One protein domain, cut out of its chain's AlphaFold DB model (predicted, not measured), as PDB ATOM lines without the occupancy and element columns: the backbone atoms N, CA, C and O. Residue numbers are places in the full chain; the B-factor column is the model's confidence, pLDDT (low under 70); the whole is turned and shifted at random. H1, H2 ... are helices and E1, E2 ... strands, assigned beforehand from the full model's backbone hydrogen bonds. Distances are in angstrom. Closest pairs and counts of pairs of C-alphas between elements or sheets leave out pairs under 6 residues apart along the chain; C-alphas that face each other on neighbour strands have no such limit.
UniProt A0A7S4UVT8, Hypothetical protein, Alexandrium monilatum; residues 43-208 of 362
ATOM      1  N   LYS A  43     220.726 346.406 141.346       72.31
ATOM      2  CA  LYS A  43     220.234 347.541 140.543       72.31
ATOM      3  C   LYS A  43     220.637 348.913 141.090       72.31
ATOM      4  O   LYS A  43     220.641 349.868 140.328       72.31
ATOM      5  N   LEU A  44     220.945 349.002 142.382       77.31
ATOM      6  CA  LEU A  44     221.265 350.267 143.049       77.31
ATOM      7  C   LEU A  44     222.756 350.627 142.922       77.31
ATOM      8  O   LEU A  44     223.135 351.768 143.148       77.31
ATOM      9  N   TRP A  45     223.604 349.671 142.523       82.75
ATOM     10  CA  TRP A  45     225.033 349.893 142.315       82.75
ATOM     11  C   TRP A  45     225.318 350.108 140.833       82.75
ATOM     12  O   TRP A  45     224.693 349.459 139.986       82.75
ATOM     13  N   PRO A  46     226.309 350.950 140.493       88.19
ATOM     14  CA  PRO A  46     226.721 351.113 139.111       88.19
ATOM     15  C   PRO A  46     227.208 349.772 138.552       88.19
ATOM     16  O   PRO A  46     228.041 349.077 139.140       88.19
ATOM     17  N   SER A  47     226.668 349.393 137.396       84.44
ATOM     18  CA  SER A  47     226.959 348.109 136.751       84.44
ATOM     19  C   SER A  47     228.344 348.073 136.099       84.44
ATOM     20  O   SER A  47     228.951 347.006 135.973       84.44
ATOM     21  N   ASN A  48     228.848 349.236 135.683       90.56
ATOM     22  CA  ASN A  48     230.163 349.437 135.094       90.56
ATOM     23  C   ASN A  48     230.667 350.879 135.371       90.56
ATOM     24  O   ASN A  48     229.944 351.707 135.929       90.56
ATOM     25  N   MET A  49     231.932 351.162 135.031       91.25
ATOM     26  CA  MET A  49     232.539 352.474 135.302       91.25
ATOM     27  C   MET A  49     231.921 353.585 134.446       91.25
ATOM     28  O   MET A  49     231.933 354.733 134.862       91.25
ATOM     29  N   GLU A  50     231.363 353.262 133.278       91.00
ATOM     30  CA  GLU A  50     230.716 354.234 132.388       91.00
ATOM     31  C   GLU A  50     229.422 354.768 133.008       91.00
ATOM     32  O   GLU A  50     229.197 355.973 133.007       91.00
ATOM     33  N   VAL A  51     228.620 353.889 133.617       91.06
ATOM     34  CA  VAL A  51     227.410 354.265 134.361       91.06
ATOM     35  C   VAL A  51     227.764 355.146 135.556       91.06
ATOM     36  O   VAL A  51     227.110 356.162 135.768       91.06
ATOM     37  N   LEU A  52     228.823 354.808 136.302       91.62
ATOM     38  CA  LEU A  52     229.301 355.656 137.399       91.62
ATOM     39  C   LEU A  52     229.776 357.028 136.888       91.62
ATOM     40  O   LEU A  52     229.408 358.053 137.454       91.62
ATOM     41  N   ASN A  53     230.552 357.058 135.801       91.25
ATOM     42  CA  ASN A  53     231.025 358.301 135.187       91.25
ATOM     43  C   ASN A  53     229.866 359.189 134.731       91.25
ATOM     44  O   ASN A  53     229.917 360.400 134.931       91.25
ATOM     45  N   ALA A  54     228.831 358.596 134.130       89.69
ATOM     46  CA  ALA A  54     227.636 359.306 133.698       89.69
ATOM     47  C   ALA A  54     226.840 359.852 134.892       89.69
ATOM     48  O   ALA A  54     226.460 361.019 134.878       89.69
ATOM     49  N   ALA A  55     226.652 359.049 135.946       89.50
ATOM     50  CA  ALA A  55     225.941 359.459 137.158       89.50
ATOM     51  C   ALA A  55     226.628 360.626 137.889       89.50
ATOM     52  O   ALA A  55     225.957 361.475 138.466       89.50
ATOM     53  N   LEU A  56     227.960 360.681 137.835       89.94
ATOM     54  CA  LEU A  56     228.772 361.748 138.425       89.94
ATOM     55  C   LEU A  56     229.082 362.899 137.446       89.94
ATOM     56  O   LEU A  56     229.834 363.814 137.784       89.94
ATOM     57  N   GLY A  57     228.550 362.854 136.219       88.62
ATOM     58  CA  GLY A  57     228.777 363.885 135.204       88.62
ATOM     59  C   GLY A  57     230.255 364.101 134.856       88.62
ATOM     60  O   GLY A  57     230.659 365.223 134.570       88.62
ATOM     61  N   LEU A  58     231.089 363.056 134.917       86.31
ATOM     62  CA  LEU A  58     232.545 363.191 134.774       86.31
ATOM     63  C   LEU A  58     232.986 363.430 133.319       86.31
ATOM     64  O   LEU A  58     233.967 364.126 133.076       86.31
ATOM     65  N   SER A  59     232.236 362.914 132.341       75.38
ATOM     66  CA  SER A  59     232.634 362.932 130.925       75.38
ATOM     67  C   SER A  59     232.726 364.328 130.294       75.38
ATOM     68  O   SER A  59     233.448 364.484 129.314       75.38
ATOM     69  N   ALA A  60     232.013 365.330 130.820       74.69
ATOM     70  CA  ALA A  60     231.970 366.674 130.233       74.69
ATOM     71  C   ALA A  60     233.164 367.557 130.643       74.69
ATOM     72  O   ALA A  60     233.628 368.376 129.856       74.69
ATOM     73  N   ASP A  61     233.704 367.344 131.846       72.75
ATOM     74  CA  ASP A  61     234.617 368.292 132.502       72.75
ATOM     75  C   ASP A  61     236.100 367.869 132.417       72.75
ATOM     76  O   ASP A  61     236.971 368.409 133.104       72.75
ATOM     77  N   GLY A  62     236.404 366.828 131.632       78.75
ATOM     78  CA  GLY A  62     237.739 366.217 131.559       78.75
ATOM     79  C   GLY A  62     238.143 365.425 132.813       78.75
ATOM     80  O   GLY A  62     239.255 364.896 132.875       78.75
ATOM     81  N   THR A  63     237.246 365.309 133.796       85.88
ATOM     82  CA  THR A  63     237.451 364.499 135.001       85.88
ATOM     83  C   THR A  63     237.188 363.031 134.689       85.88
ATOM     84  O   THR A  63     236.248 362.692 133.979       85.88
ATOM     85  N   ARG A  64     238.020 362.120 135.194       89.50
ATOM     86  CA  ARG A  64     237.831 360.681 134.967       89.50
ATOM     87  C   ARG A  64     238.459 359.834 136.055       89.50
ATOM     88  O   ARG A  64     239.440 360.227 136.685       89.50
ATOM     89  N   TYR A  65     237.945 358.620 136.203       92.69
ATOM     90  CA  TYR A  65     238.632 357.592 136.969       92.69
ATOM     91  C   TYR A  65     239.809 357.023 136.178       92.69
ATOM     92  O   TYR A  65     239.646 356.514 135.066       92.69
ATOM     93  N   LEU A  66     240.999 357.083 136.767       93.06
ATOM     94  CA  LEU A  66     242.195 356.428 136.258       93.06
ATOM     95  C   LEU A  66     242.441 355.129 137.006       93.06
ATOM     96  O   LEU A  66     242.380 355.097 138.230       93.06
ATOM     97  N   ASN A  67     242.749 354.070 136.260       95.06
ATOM     98  CA  ASN A  67     243.197 352.812 136.841       95.06
ATOM     99  C   ASN A  67     244.553 353.029 137.531       95.06
ATOM    100  O   ASN A  67     245.495 353.498 136.891       95.06
ATOM    101  N   LEU A  68     244.627 352.701 138.819       93.81
ATOM    102  CA  LEU A  68     245.856 352.757 139.604       93.81
ATOM    103  C   LEU A  68     246.576 351.413 139.594       93.81
ATOM    104  O   LEU A  68     247.735 351.322 139.197       93.81
ATOM    105  N   CYS A  69     245.894 350.374 140.073       94.12
ATOM    106  CA  CYS A  69     246.459 349.042 140.169       94.12
ATOM    107  C   CYS A  69     245.404 347.964 139.953       94.12
ATOM    108  O   CYS A  69     244.207 348.146 140.198       94.12
ATOM    109  N   GLU A  70     245.890 346.803 139.529       95.69
ATOM    110  CA  GLU A  70     245.089 345.609 139.371       95.69
ATOM    111  C   GLU A  70     245.687 344.478 140.205       95.69
ATOM    112  O   GLU A  70     246.825 344.070 139.991       95.69
ATOM    113  N   ASN A  71     244.893 343.957 141.137       94.19
ATOM    114  CA  ASN A  71     245.266 342.850 142.002       94.19
ATOM    115  C   ASN A  71     244.388 341.642 141.687       94.19
ATOM    116  O   ASN A  71     243.163 341.750 141.584       94.19
ATOM    117  N   THR A  72     245.014 340.474 141.562       94.06
ATOM    118  CA  THR A  72     244.298 339.202 141.464       94.06
ATOM    119  C   THR A  72     244.573 338.373 142.702       94.06
ATOM    120  O   THR A  72     245.718 338.119 143.068       94.06
ATOM    121  N   GLU A  73     243.505 337.934 143.346       92.75
ATOM    122  CA  GLU A  73     243.550 337.195 144.592       92.75
ATOM    123  C   GLU A  73     242.607 336.001 144.546       92.75
ATOM    124  O   GLU A  73     241.558 336.048 143.921       92.75
ATOM    125  N   VAL A  74     242.949 334.928 145.254       90.31
ATOM    126  CA  VAL A  74     242.032 333.804 145.475       90.31
ATOM    127  C   VAL A  74     241.684 333.731 146.954       90.31
ATOM    128  O   VAL A  74     242.591 333.701 147.792       90.31
ATOM    129  N   VAL A  75     240.388 333.721 147.268       90.00
ATOM    130  CA  VAL A  75     239.874 333.400 148.605       90.00
ATOM    131  C   VAL A  75     239.551 331.916 148.620       90.00
ATOM    132  O   VAL A  75     238.627 331.461 147.944       90.00
ATOM    133  N   GLN A  76     240.377 331.162 149.338       88.38
ATOM    134  CA  GLN A  76     240.331 329.705 149.364       88.38
ATOM    135  C   GLN A  76     239.291 329.208 150.362       88.38
ATOM    136  O   GLN A  76     239.138 329.771 151.444       88.38
ATOM    137  N   PHE A  77     238.616 328.114 150.012       82.94
ATOM    138  CA  PHE A  77     237.658 327.459 150.894       82.94
ATOM    139  C   PHE A  77     238.262 326.138 151.404       82.94
ATOM    140  O   PHE A  77     238.668 325.297 150.595       82.94
ATOM    141  N   PRO A  78     238.335 325.927 152.735       68.62
ATOM    142  CA  PRO A  78     239.102 324.827 153.329       68.62
ATOM    143  C   PRO A  78     238.462 323.444 153.150       68.62
ATOM    144  O   PRO A  78     239.132 322.425 153.290       68.62
ATOM    145  N   ARG A  79     237.163 323.373 152.843       68.06
ATOM    146  CA  ARG A  79     236.442 322.109 152.640       68.06
ATOM    147  C   ARG A  79     235.796 322.104 151.272       68.06
ATOM    148  O   ARG A  79     235.218 323.119 150.907       68.06
ATOM    149  N   ASN A  80     235.800 320.947 150.600       62.72
ATOM    150  CA  ASN A  80     234.857 320.647 149.520       62.72
ATOM    151  C   ASN A  80     233.443 320.709 150.118       62.72
ATOM    152  O   ASN A  80     232.850 319.682 150.450       62.72
ATOM    153  N   LYS A  81     232.900 321.908 150.327       57.78
ATOM    154  CA  LYS A  81     231.470 322.034 150.515       57.78
ATOM    155  C   LYS A  81     230.895 321.668 149.158       57.78
ATOM    156  O   LYS A  81     231.054 322.403 148.192       57.78
ATOM    157  N   SER A  82     230.199 320.540 149.100       55.59
ATOM    158  CA  SER A  82     229.304 320.198 147.992       55.59
ATOM    159  C   SER A  82     228.175 321.226 147.819       55.59
ATOM    160  O   SER A  82     227.305 321.047 146.969       55.59
ATOM    161  N   SER A  83     228.163 322.302 148.623       55.75
ATOM    162  CA  SER A  83     227.226 323.402 148.502       55.75
ATOM    163  C   SER A  83     227.332 324.012 147.113       55.75
ATOM    164  O   SER A  83     228.375 324.518 146.703       55.75
ATOM    165  N   SER A  84     226.194 324.021 146.434       64.06
ATOM    166  CA  SER A  84     225.970 324.585 145.107       64.06
ATOM    167  C   SER A  84     226.369 326.057 144.956       64.06
ATOM    168  O   SER A  84     226.445 326.540 143.826       64.06
ATOM    169  N   ALA A  85     226.637 326.775 146.053       72.12
ATOM    170  CA  ALA A  85     227.088 328.156 146.024       72.12
ATOM    171  C   ALA A  85     228.118 328.475 147.114       72.12
ATOM    172  O   ALA A  85     227.956 328.087 148.271       72.12
ATOM    173  N   LEU A  86     229.133 329.250 146.736       79.25
ATOM    174  CA  LEU A  86     230.097 329.860 147.639       79.25
ATOM    175  C   LEU A  86     229.608 331.253 148.039       79.25
ATOM    176  O   LEU A  86     229.152 332.024 147.192       79.25
ATOM    177  N   ASN A  87     229.707 331.571 149.328       84.38
ATOM    178  CA  ASN A  87     229.389 332.895 149.847       84.38
ATOM    179  C   ASN A  87     230.687 333.654 150.118       84.38
ATOM    180  O   ASN A  87     231.539 333.175 150.867       84.38
ATOM    181  N   LEU A  88     230.806 334.833 149.521       87.19
ATOM    182  CA  LEU A  88     231.823 335.823 149.833       87.19
ATOM    183  C   LEU A  88     231.157 337.042 150.440       87.19
ATOM    184  O   LEU A  88     230.061 337.434 150.050       87.19
ATOM    185  N   MET A  89     231.837 337.638 151.395       89.62
ATOM    186  CA  MET A  89     231.249 338.573 152.318       89.62
ATOM    187  C   MET A  89     232.270 339.665 152.632       89.62
ATOM    188  O   MET A  89     233.414 339.351 152.934       89.62
ATOM    189  N   PHE A  90     231.909 340.940 152.514       90.81
ATOM    190  CA  PHE A  90     232.843 342.052 152.744       90.81
ATOM    191  C   PHE A  90     232.097 343.338 153.105       90.81
ATOM    192  O   PHE A  90     230.873 343.400 153.003       90.81
ATOM    193  N   ARG A  91     232.830 344.373 153.521       88.81
ATOM    194  CA  ARG A  91     232.295 345.713 153.796       88.81
ATOM    195  C   ARG A  91     232.914 346.724 152.835       88.81
ATOM    196  O   ARG A  91     234.122 346.673 152.607       88.81
ATOM    197  N   ASP A  92     232.102 347.603 152.258       89.19
ATOM    198  CA  ASP A  92     232.588 348.674 151.381       89.19
ATOM    199  C   ASP A  92     232.939 349.955 152.154       89.19
ATOM    200  O   ASP A  92     232.860 350.001 153.386       89.19
ATOM    201  N   GLY A  93     233.326 351.008 151.430       87.88
ATOM    202  CA  GLY A  93     233.706 352.277 152.039       87.88
ATOM    203  C   GLY A  93     232.590 353.164 152.567       87.88
ATOM    204  O   GLY A  93     232.885 354.098 153.305       87.88
ATOM    205  N   THR A  94     231.329 352.846 152.277       87.31
ATOM    206  CA  THR A  94     230.174 353.449 152.968       87.31
ATOM    207  C   THR A  94     229.817 352.690 154.242       87.31
ATOM    208  O   THR A  94     228.979 353.114 155.031       87.31
ATOM    209  N   GLY A  95     230.466 351.549 154.470       84.94
ATOM    210  CA  GLY A  95     230.185 350.674 155.585       84.94
ATOM    211  C   GLY A  95     229.060 349.675 155.317       84.94
ATOM    212  O   GLY A  95     228.725 348.925 156.241       84.94
ATOM    213  N   VAL A  96     228.524 349.616 154.094       83.75
ATOM    214  CA  VAL A  96     227.531 348.621 153.681       83.75
ATOM    215  C   VAL A  96     228.205 347.255 153.587       83.75
ATOM    216  O   VAL A  96     229.309 347.110 153.055       83.75
ATOM    217  N   GLN A  97     227.549 346.241 154.149       83.88
ATOM    218  CA  GLN A  97     228.000 344.856 154.056       83.88
ATOM    219  C   GLN A  97     227.398 344.191 152.824       83.88
ATOM    220  O   GLN A  97     226.188 344.214 152.611       83.88
ATOM    221  N   HIS A  98     228.257 343.546 152.049       83.69
ATOM    222  CA  HIS A  98     227.918 342.866 150.812       83.69
ATOM    223  C   HIS A  98     228.043 341.364 150.993       83.69
ATOM    224  O   HIS A  98     229.024 340.880 151.561       83.69
ATOM    225  N   ARG A  99     227.079 340.619 150.449       86.50
ATOM    226  CA  ARG A  99     227.147 339.162 150.311       86.50
ATOM    227  C   ARG A  99     227.032 338.783 148.841       86.50
ATOM    228  O   ARG A  99     225.969 338.893 148.239       86.50
ATOM    229  N   VAL A 100     228.126 338.287 148.279       84.44
ATOM    230  CA  VAL A 100     228.195 337.766 146.916       84.44
ATOM    231  C   VAL A 100     228.058 336.252 146.974       84.44
ATOM    232  O   VAL A 100     228.901 335.556 147.539       84.44
ATOM    233  N   LYS A 101     226.979 335.738 146.386       83.94
ATOM    234  CA  LYS A 101     226.740 334.303 146.233       83.94
ATOM    235  C   LYS A 101     227.109 333.899 144.809       83.94
ATOM    236  O   LYS A 101     226.503 334.390 143.864       83.94
ATOM    237  N   ILE A 102     228.094 333.020 144.663       81.19
ATOM    238  CA  ILE A 102     228.582 332.544 143.361       81.19
ATOM    239  C   ILE A 102     228.255 331.067 143.250       81.19
ATOM    240  O   ILE A 102     228.583 330.307 144.165       81.19
ATOM    241  N   SER A 103     227.610 330.641 142.163       79.62
ATOM    242  CA  SER A 103     227.379 329.212 141.971       79.62
ATOM    243  C   SER A 103     228.706 328.478 141.758       79.62
ATOM    244  O   SER A 103     229.608 328.958 141.074       79.62
ATOM    245  N   ALA A 104     228.830 327.274 142.315       73.62
ATOM    246  CA  ALA A 104     229.997 326.410 142.116       73.62
ATOM    247  C   ALA A 104     229.983 325.723 140.730       73.62
ATOM    248  O   ALA A 104     230.494 324.615 140.565       73.62
ATOM    249  N   ARG A 105     229.346 326.347 139.727       72.31
ATOM    250  CA  ARG A 105     229.305 325.856 138.348       72.31
ATOM    251  C   ARG A 105     230.522 326.407 137.598       72.31
ATOM    252  O   ARG A 105     230.655 327.627 137.492       72.31
ATOM    253  N   PRO A 106     231.414 325.549 137.069       66.81
ATOM    254  CA  PRO A 106     232.598 326.006 136.350       66.81
ATOM    255  C   PRO A 106     232.232 326.934 135.183       66.81
ATOM    256  O   PRO A 106     231.341 326.630 134.392       66.81
ATOM    257  N   GLY A 107     232.935 328.062 135.072       60.84
ATOM    258  CA  GLY A 107     233.031 328.842 133.834       60.84
ATOM    259  C   GLY A 107     231.830 329.692 133.405       60.84
ATOM    260  O   GLY A 107     231.946 330.351 132.378       60.84
ATOM    261  N   LYS A 108     230.703 329.729 134.133       60.62
ATOM    262  CA  LYS A 108     229.508 330.466 133.660       60.62
ATOM    263  C   LYS A 108     229.230 331.807 134.329       60.62
ATOM    264  O   LYS A 108     228.618 332.663 133.700       60.62
ATOM    265  N   GLU A 109     229.666 332.023 135.566       68.75
ATOM    266  CA  GLU A 109     229.242 333.203 136.325       68.75
ATOM    267  C   GLU A 109     230.426 334.079 136.725       68.75
ATOM    268  O   GLU A 109     231.287 333.692 137.518       68.75
ATOM    269  N   ARG A 110     230.436 335.292 136.166       81.88
ATOM    270  CA  ARG A 110     231.291 336.394 136.594       81.88
ATOM    271  C   ARG A 110     230.401 337.485 137.169       81.88
ATOM    272  O   ARG A 110     229.630 338.112 136.444       81.88
ATOM    273  N   VAL A 111     230.513 337.721 138.469       85.00
ATOM    274  CA  VAL A 111     229.841 338.850 139.120       85.00
ATOM    275  C   VAL A 111     230.798 340.031 139.095       85.00
ATOM    276  O   VAL A 111     231.965 339.881 139.437       85.00
ATOM    277  N   VAL A 112     230.325 341.201 138.676       88.81
ATOM    278  CA  VAL A 112     231.108 342.442 138.714       88.81
ATOM    279  C   VAL A 112     230.352 343.455 139.559       88.81
ATOM    280  O   VAL A 112     229.161 343.664 139.327       88.81
ATOM    281  N   LEU A 113     231.050 344.045 140.526       89.75
ATOM    282  CA  LEU A 113     230.560 345.109 141.397       89.75
ATOM    283  C   LEU A 113     231.509 346.302 141.331       89.75
ATOM    284  O   LEU A 113     232.725 346.120 141.231       89.75
ATOM    285  N   ILE A 114     230.950 347.504 141.416       93.00
ATOM    286  CA  ILE A 114     231.711 348.745 141.543       93.00
ATOM    287  C   ILE A 114     231.357 349.393 142.863       93.00
ATOM    288  O   ILE A 114     230.183 349.595 143.149       93.00
ATOM    289  N   LEU A 115     232.369 349.645 143.684       92.62
ATOM    290  CA  LEU A 115     232.199 349.901 145.108       92.62
ATOM    291  C   LEU A 115     233.115 351.042 145.563       92.62
ATOM    292  O   LEU A 115     234.247 351.131 145.076       92.62
ATOM    293  N   PRO A 116     232.681 351.866 146.528       94.38
ATOM    294  CA  PRO A 116     233.555 352.842 147.161       94.38
ATOM    295  C   PRO A 116     234.609 352.135 148.021       94.38
ATOM    296  O   PRO A 116     234.327 351.143 148.700       94.38
ATOM    297  N   VAL A 117     235.838 352.650 148.002       92.69
ATOM    298  CA  VAL A 117     236.946 352.137 148.820       92.69
ATOM    299  C   VAL A 117     236.766 352.591 150.273       92.69
ATOM    300  O   VAL A 117     236.465 353.765 150.496       92.69
ATOM    301  N   PRO A 118     237.004 351.720 151.274       85.88
ATOM    302  CA  PRO A 118     237.076 352.125 152.675       85.88
ATOM    303  C   PRO A 118     238.007 353.303 152.926       85.88
ATOM    304  O   PRO A 118     239.153 353.314 152.480       85.88
ATOM    305  N   LEU A 119     237.499 354.287 153.672       75.50
ATOM    306  CA  LEU A 119     238.278 355.443 154.113       75.50
ATOM    307  C   LEU A 119     239.304 355.069 155.188       75.50
ATOM    308  O   LEU A 119     240.274 355.801 155.371       75.50
ATOM    309  N   ASP A 120     239.111 353.935 155.865       72.44
ATOM    310  CA  ASP A 120     240.015 353.450 156.900       72.44
ATOM    311  C   ASP A 120     241.393 353.139 156.306       72.44
ATOM    312  O   ASP A 120     241.589 352.194 155.531       72.44
ATOM    313  N   ILE A 121     242.369 353.959 156.689       71.69
ATOM    314  CA  ILE A 121     243.771 353.772 156.335       71.69
ATOM    315  C   ILE A 121     244.403 352.890 157.409       71.69
ATOM    316  O   ILE A 121     244.459 353.247 158.584       71.69
ATOM    317  N   THR A 122     244.920 351.738 156.995       72.38
ATOM    318  CA  THR A 122     245.732 350.871 157.849       72.38
ATOM    319  C   THR A 122     247.209 351.057 157.532       72.38
ATOM    320  O   THR A 122     247.585 351.414 156.417       72.38
ATOM    321  N   ARG A 123     248.074 350.832 158.522       69.38
ATOM    322  CA  ARG A 123     249.522 350.830 158.309       69.38
ATOM    323  C   ARG A 123     249.968 349.408 157.985       69.38
ATOM    324  O   ARG A 123     249.723 348.500 158.774       69.38
ATOM    325  N   HIS A 124     250.640 349.218 156.855       67.38
ATOM    326  CA  HIS A 124     251.237 347.943 156.460       67.38
ATOM    327  C   HIS A 124     252.696 348.166 156.061       67.38
ATOM    328  O   HIS A 124     252.973 348.931 155.141       67.38
ATOM    329  N   ASN A 125     253.636 347.518 156.755       63.72
ATOM    330  CA  ASN A 125     255.078 347.604 156.478       63.72
ATOM    331  C   ASN A 125     255.567 349.045 156.242       63.72
ATOM    332  O   ASN A 125     256.180 349.339 155.222       63.72
ATOM    333  N   SER A 126     255.261 349.950 157.180       69.62
ATOM    334  CA  SER A 126     255.554 351.397 157.155       69.62
ATOM    335  C   SER A 126     254.771 352.261 156.157       69.62
ATOM    336  O   SER A 126     254.712 353.471 156.365       69.62
ATOM    337  N   GLN A 127     254.094 351.672 155.171       75.62
ATOM    338  CA  GLN A 127     253.257 352.397 154.217       75.62
ATOM    339  C   GLN A 127     251.819 352.511 154.731       75.62
ATOM    340  O   GLN A 127     251.264 351.580 155.321       75.62
ATOM    341  N   LEU A 128     251.217 353.678 154.520       81.31
ATOM    342  CA  LEU A 128     249.778 353.843 154.667       81.31
ATOM    343  C   LEU A 128     249.114 353.142 153.487       81.31
ATOM    344  O   LEU A 128     249.566 353.290 152.356       81.31
ATOM    345  N   CYS A 129     248.072 352.364 153.746       83.38
ATOM    346  CA  CYS A 129     247.316 351.670 152.718       83.38
ATOM    347  C   CYS A 129     245.841 351.591 153.095       83.38
ATOM    348  O   CYS A 129     245.475 351.609 154.270       83.38
ATOM    349  N   ARG A 130     244.980 351.482 152.088       88.81
ATOM    350  CA  ARG A 130     243.578 351.113 152.308       88.81
ATOM    351  C   ARG A 130     243.458 349.604 152.208       88.81
ATOM    352  O   ARG A 130     244.316 348.940 151.622       88.81
ATOM    353  N   CYS A 131     242.416 349.037 152.790       90.38
ATOM    354  CA  CYS A 131     242.227 347.600 152.722       90.38
ATOM    355  C   CYS A 131     240.766 347.196 152.691       90.38
ATOM    356  O   CYS A 131     239.925 347.836 153.315       90.38
ATOM    357  N   ILE A 132     240.505 346.078 152.021       91.19
ATOM    358  CA  ILE A 132     239.234 345.368 152.121       91.19
ATOM    359  C   ILE A 132     239.503 343.989 152.689       91.19
ATOM    360  O   ILE A 132     240.419 343.289 152.255       91.19
ATOM    361  N   GLU A 133     238.694 343.623 153.676       92.06
ATOM    362  CA  GLU A 133     238.670 342.280 154.223       92.06
ATOM    363  C   GLU A 133     237.528 341.485 153.591       92.06
ATOM    364  O   GLU A 133     236.363 341.889 153.589       92.06
ATOM    365  N   TRP A 134     237.903 340.347 153.027       92.94
ATOM    366  CA  TRP A 134     237.033 339.357 152.435       92.94
ATOM    367  C   TRP A 134     236.849 338.227 153.428       92.94
ATOM    368  O   TRP A 134     237.818 337.622 153.880       92.94
ATOM    369  N   HIS A 135     235.603 337.897 153.710       89.75
ATOM    370  CA  HIS A 135     235.218 336.766 154.527       89.75
ATOM    371  C   HIS A 135     234.553 335.722 153.638       89.75
ATOM    372  O   HIS A 135     233.672 336.006 152.829       89.75
ATOM    373  N   ALA A 136     235.000 334.493 153.792       85.88
ATOM    374  CA  ALA A 136     234.456 333.294 153.193       85.88
ATOM    375  C   ALA A 136     234.227 332.278 154.315       85.88
ATOM    376  O   ALA A 136     234.754 332.429 155.417       85.88
ATOM    377  N   ASP A 137     233.435 331.239 154.060       78.44
ATOM    378  CA  ASP A 137     233.109 330.220 155.062       78.44
ATOM    379  C   ASP A 137     234.373 329.584 155.685       78.44
ATOM    380  O   ASP A 137     234.952 328.645 155.134       78.44
ATOM    381  N   GLY A 138     234.778 330.080 156.858       75.62
ATOM    382  CA  GLY A 138     235.970 329.632 157.582       75.62
ATOM    383  C   GLY A 138     237.307 330.179 157.066       75.62
ATOM    384  O   GLY A 138     238.344 329.645 157.451       75.62
ATOM    385  N   ALA A 139     237.311 331.208 156.212       83.19
ATOM    386  CA  ALA A 139     238.527 331.865 155.732       83.19
ATOM    387  C   ALA A 139     238.346 333.387 155.670       83.19
ATOM    388  O   ALA A 139     237.286 333.877 155.284       83.19
ATOM    389  N   SER A 140     239.390 334.144 156.001       88.25
ATOM    390  CA  SER A 140     239.448 335.578 155.723       88.25
ATOM    391  C   SER A 140     240.680 335.913 154.893       88.25
ATOM    392  O   SER A 140     241.702 335.225 154.944       88.25
ATOM    393  N   LYS A 141     240.567 336.955 154.075       91.38
ATOM    394  CA  LYS A 141     241.666 337.468 153.267       91.38
ATOM    395  C   LYS A 141     241.604 338.981 153.224       91.38
ATOM    396  O   LYS A 141     240.537 339.545 153.034       91.38
ATOM    397  N   LYS A 142     242.750 339.637 153.359       91.25
ATOM    398  CA  LYS A 142     242.856 341.091 153.284       91.25
ATOM    399  C   LYS A 142     243.535 341.485 151.976       91.25
ATOM    400  O   LYS A 142     244.671 341.080 151.750       91.25
ATOM    401  N   THR A 143     242.868 342.297 151.159       91.25
ATOM    402  CA  THR A 143     243.491 342.957 150.005       91.25
ATOM    403  C   THR A 143     243.980 344.330 150.410       91.25
ATOM    404  O   THR A 143     243.213 345.135 150.944       91.25
ATOM    405  N   VAL A 144     245.249 344.606 150.123       91.25
ATOM    406  CA  VAL A 144     245.859 345.926 150.292       91.25
ATOM    407  C   VAL A 144     245.666 346.745 149.015       91.25
ATOM    408  O   VAL A 144     245.839 346.237 147.908       91.25
ATOM    409  N   LEU A 145     245.289 348.009 149.178       91.56
ATOM    410  CA  LEU A 145     244.954 348.951 148.112       91.56
ATOM    411  C   LEU A 145     245.824 350.210 148.223       91.56
ATOM    412  O   LEU A 145     246.220 350.602 149.326       91.56
ATOM    413  N   ASP A 146     246.067 350.871 147.088       91.00
ATOM    414  CA  ASP A 146     246.744 352.175 147.055       91.00
ATOM    415  C   ASP A 146     245.913 353.205 147.857       91.00
ATOM    416  O   ASP A 146     244.689 353.254 147.684       91.00
ATOM    417  N   PRO A 147     246.527 354.032 148.728       90.19
ATOM    418  CA  PRO A 147     245.842 355.076 149.500       90.19
ATOM    419  C   PRO A 147     244.990 356.053 148.694       90.19
ATOM    420  O   PRO A 147     244.044 356.621 149.239       90.19
ATOM    421  N   ARG A 148     245.328 356.268 147.421       91.00
ATOM    422  CA  ARG A 148     244.618 357.171 146.507       91.00
ATOM    423  C   ARG A 148     243.392 356.523 145.870       91.00
ATOM    424  O   ARG A 148     242.592 357.210 145.242       91.00
ATOM    425  N   SER A 149     243.223 355.211 146.034       93.31
ATOM    426  CA  SER A 149     242.077 354.478 145.495       93.31
ATOM    427  C   SER A 149     240.782 355.003 146.105       93.31
ATOM    428  O   SER A 149     240.603 354.930 147.321       93.31
ATOM    429  N   ARG A 150     239.851 355.466 145.272       93.25
ATOM    430  CA  ARG A 150     238.514 355.933 145.681       93.25
ATOM    431  C   ARG A 150     237.415 354.940 145.323       93.25
ATOM    432  O   ARG A 150     236.506 354.728 146.120       93.25
ATOM    433  N   VAL A 151     237.553 354.266 144.181       95.69
ATOM    434  CA  VAL A 151     236.588 353.279 143.674       95.69
ATOM    435  C   VAL A 151     237.296 351.973 143.339       95.69
ATOM    436  O   VAL A 151     238.436 351.975 142.876       95.69
ATOM    437  N   LEU A 152     236.610 350.851 143.546       95.69
ATOM    438  CA  LEU A 152     237.037 349.536 143.084       95.69
ATOM    439  C   LEU A 152     236.057 348.968 142.079       95.69
ATOM    440  O   LEU A 152     234.848 349.055 142.266       95.69
ATOM    441  N   LYS A 153     236.596 348.269 141.087       95.75
ATOM    442  CA  LYS A 153     235.870 347.289 140.288       95.75
ATOM    443  C   LYS A 153     236.295 345.901 140.744       95.75
ATOM    444  O   LYS A 153     237.422 345.476 140.498       95.75
ATOM    445  N   CYS A 154     235.377 345.193 141.384       94.25
ATOM    446  CA  CYS A 154     235.587 343.845 141.885       94.25
ATOM    447  C   CYS A 154     234.894 342.850 140.964       94.25
ATOM    448  O   CYS A 154     233.695 342.941 140.710       94.25
ATOM    449  N   SER A 155     235.657 341.893 140.456       92.69
ATOM    450  CA  SER A 155     235.179 340.819 139.604       92.69
ATOM    451  C   SER A 155     235.377 339.493 140.315       92.69
ATOM    452  O   SER A 155     236.510 339.107 140.595       92.69
ATOM    453  N   PHE A 156     234.284 338.778 140.535       90.62
ATOM    454  CA  PHE A 156     234.253 337.521 141.259       90.62
ATOM    455  C   PHE A 156     233.950 336.374 140.305       90.62
ATOM    456  O   PHE A 156     232.990 336.441 139.533       90.62
ATOM    457  N   GLN A 157     234.755 335.322 140.373       89.44
ATOM    458  CA  GLN A 157     234.584 334.123 139.566       89.44
ATOM    459  C   GLN A 157     234.880 332.890 140.414       89.44
ATOM    460  O   GLN A 157     235.842 332.876 141.180       89.44
ATOM    461  N   TYR A 158     234.063 331.847 140.276       88.38
ATOM    462  CA  TYR A 158     234.370 330.563 140.894       88.38
ATOM    463  C   TYR A 158     235.618 329.950 140.249       88.38
ATOM    464  O   TYR A 158     235.693 329.805 139.027       88.38
ATOM    465  N   GLU A 159     236.579 329.574 141.085       87.88
ATOM    466  CA  GLU A 159     237.776 328.848 140.695       87.88
ATOM    467  C   GLU A 159     237.668 327.405 141.212       87.88
ATOM    468  O   GLU A 159     237.686 327.182 142.431       87.88
ATOM    469  N   PRO A 160     237.489 326.413 140.314       84.94
ATOM    470  CA  PRO A 160     237.393 325.019 140.715       84.94
ATOM    471  C   PRO A 160     238.713 324.542 141.320       84.94
ATOM    472  O   PRO A 160     239.778 325.101 141.071       84.94
ATOM    473  N   ARG A 161     238.647 323.472 142.117       84.12
ATOM    474  CA  ARG A 161     239.848 322.876 142.706       84.12
ATOM    475  C   ARG A 161     240.781 322.413 141.590       84.12
ATOM    476  O   ARG A 161     240.347 321.680 140.704       84.12
ATOM    477  N   SER A 162     242.056 322.773 141.682       80.50
ATOM    478  CA  SER A 162     243.106 322.251 140.807       80.50
ATOM    479  C   SER A 162     244.128 321.446 141.614       80.50
ATOM    480  O   SER A 162     244.052 321.362 142.842       80.50
ATOM    481  N   LEU A 163     245.106 320.854 140.925       80.12
ATOM    482  CA  LEU A 163     246.242 320.189 141.571       80.12
ATOM    483  C   LEU A 163     247.119 321.165 142.377       80.12
ATOM    484  O   LEU A 163     247.808 320.737 143.297       80.12
ATOM    485  N   PHE A 164     247.083 322.461 142.050       77.25
ATOM    486  CA  PHE A 164     247.999 323.472 142.587       77.25
ATOM    487  C   PHE A 164     247.349 324.425 143.595       77.25
ATOM    488  O   PHE A 164     248.054 325.158 144.283       77.25
ATOM    489  N   HIS A 165     246.019 324.439 143.699       73.88
ATOM    490  CA  HIS A 165     245.305 325.289 144.650       73.88
ATOM    491  C   HIS A 165     243.955 324.694 145.065       73.88
ATOM    492  O   HIS A 165     243.283 323.992 144.303       73.88
ATOM    493  N   ALA A 166     243.536 325.012 146.292       77.25
ATOM    494  CA  ALA A 166     242.189 324.723 146.764       77.25
ATOM    495  C   ALA A 166     241.153 325.506 145.944       77.25
ATOM    496  O   ALA A 166     241.422 326.633 145.531       77.25
ATOM    497  N   HIS A 167     239.962 324.929 145.741       86.06
ATOM    498  CA  HIS A 167     238.853 325.675 145.138       86.06
ATOM    499  C   HIS A 167     238.554 326.951 145.929       86.06
ATOM    500  O   HIS A 167     238.760 327.020 147.149       86.06
ATOM    501  N   GLY A 168     238.002 327.938 145.239       88.94
ATOM    502  CA  GLY A 168     237.540 329.135 145.899       88.94
ATOM    503  C   GLY A 168     236.977 330.167 144.951       88.94
ATOM    504  O   GLY A 168     236.415 329.838 143.909       88.94
ATOM    505  N   ILE A 169     237.090 331.425 145.354       89.12
ATOM    506  CA  ILE A 169     236.631 332.552 144.554       89.12
ATOM    507  C   ILE A 169     237.853 333.347 144.125       89.12
ATOM    508  O   ILE A 169     238.581 333.883 144.965       89.12
ATOM    509  N   ARG A 170     238.053 333.434 142.811       91.88
ATOM    510  CA  ARG A 170     239.006 334.351 142.206       91.88
ATOM    511  C   ARG A 170     238.412 335.751 142.213       91.88
ATOM    512  O   ARG A 170     237.333 335.994 141.670       91.88
ATOM    513  N   LEU A 171     239.142 336.659 142.834       94.25
ATOM    514  CA  LEU A 171     238.888 338.083 142.924       94.25
ATOM    515  C   LEU A 171     239.845 338.791 141.975       94.25
ATOM    516  O   LEU A 171     241.059 338.691 142.127       94.25
ATOM    517  N   ARG A 172     239.306 339.528 141.012       95.31
ATOM    518  CA  ARG A 172     240.068 340.498 140.224       95.31
ATOM    519  C   ARG A 172     239.610 341.887 140.644       95.31
ATOM    520  O   ARG A 172     238.446 342.229 140.440       95.31
ATOM    521  N   ILE A 173     240.504 342.635 141.275       95.94
ATOM    522  CA  ILE A 173     240.232 343.926 141.905       95.94
ATOM    523  C   ILE A 173     241.018 344.980 141.141       95.94
ATOM    524  O   ILE A 173     242.245 344.969 141.150       95.94
ATOM    525  N   THR A 174     240.313 345.889 140.481       97.12
ATOM    526  CA  THR A 174     240.918 347.057 139.836       97.12
ATOM    527  C   THR A 174     240.583 348.284 140.665       97.12
ATOM    528  O   THR A 174     239.407 348.538 140.925       97.12
ATOM    529  N   SER A 175     241.599 349.024 141.097       96.12
ATOM    530  CA  SER A 175     241.423 350.252 141.865       96.12
ATOM    531  C   SER A 175     241.516 351.483 140.974       96.12
ATOM    532  O   SER A 175     242.261 351.506 139.992       96.12
ATOM    533  N   TYR A 176     240.742 352.506 141.319       96.00
ATOM    534  CA  TYR A 176     240.667 353.740 140.557       96.00
ATOM    535  C   TYR A 176     240.869 354.967 141.441       96.00
ATOM    536  O   TYR A 176     240.305 355.057 142.534       96.00
ATOM    537  N   GLU A 177     241.628 355.931 140.930       94.19
ATOM    538  CA  GLU A 177     241.737 357.295 141.453       94.19
ATOM    539  C   GLU A 177     240.852 358.220 140.622       94.19
ATOM    540  O   GLU A 177     240.812 358.103 139.396       94.19
ATOM    541  N   LEU A 178     240.154 359.147 141.272       91.50
ATOM    542  CA  LEU A 178     239.477 360.232 140.571       91.50
ATOM    543  C   LEU A 178     240.519 361.294 140.218       91.50
ATOM    544  O   LEU A 178     241.137 361.854 141.119       91.50
ATOM    545  N   LYS A 179     240.711 361.568 138.925       88.12
ATOM    546  CA  LYS A 179     241.607 362.627 138.455       88.12
ATOM    547  C   LYS A 179     240.821 363.646 137.643       88.12
ATOM    548  O   LYS A 179     240.276 363.303 136.591       88.12
ATOM    549  N   GLY A 180     240.775 364.878 138.123       79.38
ATOM    550  CA  GLY A 180     240.158 366.016 137.461       79.38
ATOM    551  C   GLY A 180     241.163 367.015 136.911       79.38
ATOM    552  O   GLY A 180     242.385 366.891 137.051       79.38
ATOM    553  N   CYS A 181     240.616 368.029 136.246       62.59
ATOM    554  CA  CYS A 181     241.338 369.256 135.947       62.59
ATOM    555  C   CYS A 181     241.609 370.005 137.263       62.59
ATOM    556  O   CYS A 181     240.776 370.012 138.171       62.59
ATOM    557  N   LYS A 182     242.785 370.633 137.374       62.00
ATOM    558  CA  LYS A 182     243.269 371.295 138.597       62.00
ATOM    559  C   LYS A 182     242.183 372.208 139.197       62.00
ATOM    560  O   LYS A 182     241.780 373.171 138.553       62.00
ATOM    561  N   GLY A 183     241.726 371.901 140.415       63.47
ATOM    562  CA  GLY A 183     240.694 372.664 141.136       63.47
ATOM    563  C   GLY A 183     239.272 372.081 141.100       63.47
ATOM    564  O   GLY A 183     238.432 372.537 141.867       63.47
ATOM    565  N   MET A 184     238.992 371.059 140.282       68.75
ATOM    566  CA  MET A 184     237.699 370.346 140.299       68.75
ATOM    567  C   MET A 184     237.672 369.115 141.216       68.75
ATOM    568  O   MET A 184     236.593 368.616 141.537       68.75
ATOM    569  N   ASP A 185     238.838 368.645 141.662       68.38
ATOM    570  CA  ASP A 185     238.975 367.401 142.428       68.38
ATOM    571  C   ASP A 185     238.201 367.423 143.758       68.38
ATOM    572  O   ASP A 185     237.640 366.406 144.170       68.38
ATOM    573  N   GLU A 186     238.123 368.582 144.419       77.19
ATOM    574  CA  GLU A 186     237.425 368.728 145.702       77.19
ATOM    575  C   GLU A 186     235.901 368.708 145.528       77.19
ATOM    576  O   GLU A 186     235.213 367.943 146.207       77.19
ATOM    577  N   THR A 187     235.371 369.478 144.572       83.56
ATOM    578  CA  THR A 187     233.929 369.531 144.280       83.56
ATOM    579  C   THR A 187     233.418 368.175 143.806       83.56
ATOM    580  O   THR A 187     232.463 367.642 144.373       83.56
ATOM    581  N   LYS A 188     234.099 367.561 142.828       85.50
ATOM    582  CA  LYS A 188     233.736 366.228 142.323       85.50
ATOM    583  C   LYS A 188     233.926 365.151 143.387       85.50
ATOM    584  O   LYS A 188     233.135 364.215 143.468       85.50
ATOM    585  N   GLY A 189     234.923 365.305 144.257       85.81
ATOM    586  CA  GLY A 189     235.117 364.425 145.401       85.81
ATOM    587  C   GLY A 189     233.956 364.467 146.400       85.81
ATOM    588  O   GLY A 189     233.587 363.419 146.933       85.81
ATOM    589  N   ALA A 190     233.371 365.643 146.641       87.31
ATOM    590  CA  ALA A 190     232.193 365.799 147.492       87.31
ATOM    591  C   ALA A 190     230.916 365.264 146.819       87.31
ATOM    592  O   ALA A 190     230.096 364.626 147.479       87.31
ATOM    593  N   GLU A 191     230.753 365.488 145.511       89.81
ATOM    594  CA  GLU A 191     229.657 364.916 144.715       89.81
ATOM    595  C   GLU A 191     229.690 363.385 144.730       89.81
ATOM    596  O   GLU A 191     228.671 362.753 145.002       89.81
ATOM    597  N   GLU A 192     230.868 362.789 144.540       91.12
ATOM    598  CA  GLU A 192     231.072 361.346 144.656       91.12
ATOM    599  C   GLU A 192     230.662 360.830 146.042       91.12
ATOM    600  O   GLU A 192     229.934 359.844 146.152       91.12
ATOM    601  N   GLN A 193     231.096 361.494 147.117       90.25
ATOM    602  CA  GLN A 193     230.736 361.080 148.473       90.25
ATOM    603  C   GLN A 193     229.221 361.158 148.708       90.25
ATOM    604  O   GLN A 193     228.649 360.243 149.299       90.25
ATOM    605  N   ARG A 194     228.562 362.217 148.222       91.00
ATOM    606  CA  ARG A 194     227.099 362.355 148.292       91.00
ATOM    607  C   ARG A 194     226.389 361.260 147.503       91.00
ATOM    608  O   ARG A 194     225.426 360.701 148.013       91.00
ATOM    609  N   TYR A 195     226.874 360.933 146.306       92.62
ATOM    610  CA  TYR A 195     226.336 359.847 145.488       92.62
ATOM    611  C   TYR A 195     226.394 358.505 146.231       92.62
ATOM    612  O   TYR A 195     225.386 357.801 146.329       92.62
ATOM    613  N   TRP A 196     227.550 358.169 146.809       91.94
ATOM    614  CA  TRP A 196     227.709 356.920 147.553       91.94
ATOM    615  C   TRP A 196     226.870 356.883 148.827       91.94
ATOM    616  O   TRP A 196     226.260 355.855 149.110       91.94
ATOM    617  N   GLN A 197     226.786 357.996 149.560       89.88
ATOM    618  CA  GLN A 197     225.945 358.085 150.751       89.88
ATOM    619  C   GLN A 197     224.464 357.926 150.395       89.88
ATOM    620  O   GLN A 197     223.789 357.101 150.996       89.88
ATOM    621  N   ALA A 198     223.978 358.627 149.369       88.56
ATOM    622  CA  ALA A 198     222.596 358.504 148.911       88.56
ATOM    623  C   ALA A 198     222.270 357.072 148.458       88.56
ATOM    624  O   ALA A 198     221.196 356.556 148.761       88.56
ATOM    625  N   THR A 199     223.210 356.410 147.777       87.00
ATOM    626  CA  THR A 199     223.068 355.000 147.386       87.00
ATOM    627  C   THR A 199     222.977 354.098 148.618       87.00
ATOM    628  O   THR A 199     222.094 353.248 148.694       87.00
ATOM    629  N   ALA A 200     223.852 354.293 149.608       85.56
ATOM    630  CA  ALA A 200     223.828 353.531 150.854       85.56
ATOM    631  C   ALA A 200     222.522 353.752 151.638       85.56
ATOM    632  O   ALA A 200     221.909 352.786 152.086       85.56
ATOM    633  N   ASP A 201     222.058 354.997 151.742       84.50
ATOM    634  CA  ASP A 201     220.830 355.359 152.451       84.50
ATOM    635  C   ASP A 201     219.594 354.736 151.787       84.50
ATOM    636  O   ASP A 201     218.757 354.150 152.471       84.50
ATOM    637  N   GLN A 202     219.503 354.772 150.450       82.00
ATOM    638  CA  GLN A 202     218.426 354.102 149.704       82.00
ATOM    639  C   GLN A 202     218.376 352.603 149.998       82.00
ATOM    640  O   GLN A 202     217.309 351.997 150.045       82.00
ATOM    641  N   VAL A 203     219.533 351.993 150.211       77.25
ATOM    642  CA  VAL A 203     219.642 350.549 150.418       77.25
ATOM    643  C   VAL A 203     219.243 350.175 151.818       77.25
ATOM    644  O   VAL A 203     218.540 349.186 152.005       77.25
ATOM    645  N   LEU A 204     219.655 350.983 152.787       73.81
ATOM    646  CA  LEU A 204     219.192 350.848 154.155       73.81
ATOM    647  C   LEU A 204     217.667 351.025 154.219       73.81
ATOM    648  O   LEU A 204     217.004 350.182 154.813       73.81
ATOM    649  N   ALA A 205     217.109 352.015 153.513       73.75
ATOM    650  CA  ALA A 205     215.668 352.271 153.470       73.75
ATOM    651  C   ALA A 205     214.860 351.160 152.771       73.75
ATOM    652  O   ALA A 205     213.776 350.801 153.221       73.75
ATOM    653  N   MET A 206     215.361 350.576 151.676       65.94
ATOM    654  CA  MET A 206     214.668 349.466 151.003       65.94
ATOM    655  C   MET A 206     214.598 348.211 151.876       65.94
ATOM    656  O   MET A 206     213.602 347.496 151.847       65.94
ATOM    657  N   VAL A 207     215.634 347.962 152.673       56.66
ATOM    658  CA  VAL A 207     215.715 346.794 153.557       56.66
ATOM    659  C   VAL A 207     214.757 346.897 154.751       56.66
ATOM    660  O   VAL A 207     214.386 345.870 155.311       56.66
ATOM    661  N   GLU A 208     214.318 348.097 155.133       53.88
ATOM    662  CA  GLU A 208     213.322 348.282 156.200       53.88
ATOM    663  C   GLU A 208     211.903 347.844 155.789       53.88
ATOM    664  O   GLU A 208     211.069 347.606 156.662       53.88
TER     665      GLU A 208
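What this domain is: This is residues 43 to 208 of the 362 residues of the protein "Hypothetical protein" of Alexandrium monilatum (UniProt A0A7S4UVT8). Two antiparallel sheets lie face to face as a sandwich, one of four strands in the order E1, E9, E8, E4 and one of five strands, E2, E3, E5, E6 and E7, with both helices at one end of the four-stranded sheet. The hairpin of E5 and the first residues of E6, residues 121 to 130, reaches out from the sandwich, and the long helix H2 packs on one end of the four-stranded sheet with its residues 185 to 197, while its later residues, up to 207, lead away from that sheet. The printed part has 166 residues, with two named helices and nine named strands in the order H1, E1 to E9, H2, a mixed class. It is compact, with a radius of gyration of the C-alphas of 17.0 A and spans of 53 by 42 by 28 A.

How they stand to each other: H1, residues 49 to 55, is at the level of the sheet that begins with E1, residues 64 to 76, with a height over the sheet of 2.1 A; their closest C-alphas, Asn 53 and Arg 64, are 7.2 A apart. E2, residues 85 to 91, and E3, residues 97 to 103, form a hairpin, with N 88 and O 100 at 2.8 A. E4, residues 110 to 116, is the other edge strand of the sheet of E1. E5, residues 121 to 124, E6, residues 127 to 136, and E7, residues 139 to 145, form a meander, each strand the antiparallel neighbour of the one before; N 122 and O 129 are 2.8 A apart, N 134 and O 141 2.8 A. E6 bends by 53 degrees at residue 130, and E2 pairs with its residues 134 to 136, N 89 and O 135 being 2.8 A apart. E8, residues 151 to 159, and E9, residues 168 to 179, form a hairpin, with N 155 and O 172 at 2.8 A. E8 also pairs with E4, N 113 and O 154 at 2.9 A, and E9 with E1, N 71 and O 173 at 2.8 A. Both sheets are strongly twisted; their facing parts are 9.7 A apart centre to centre, with strands at 23 degrees. H2, residues 185 to 207, is on the sheet of E9; the C-alphas of Pro 116 and Trp 196 are the closest of E4 and H2, 7.1 A. In both helices every O i to N i+4 pair is within hydrogen-bond range.

Where its parts are: H1 begins at C-alpha 49, (232.539, 352.474, 135.302). E1 is 34.2 A long, E6 26.8 A, E8 24.6 A and E9 34.5 A. H2 is 33.0 A long and ends at C-alpha 207, (215.715, 346.794, 153.557).

The domain as a whole: The C-alphas farthest apart, Ser 82 and Gly 183, are 54.1 A apart. The printed part has no cut, and no link is long. Mean pLDDT of the printed part is 83.6; residues 78 to 84, 106 to 109, 123 to 126, 181 to 185 and 206 to 208 include the 23 under 70.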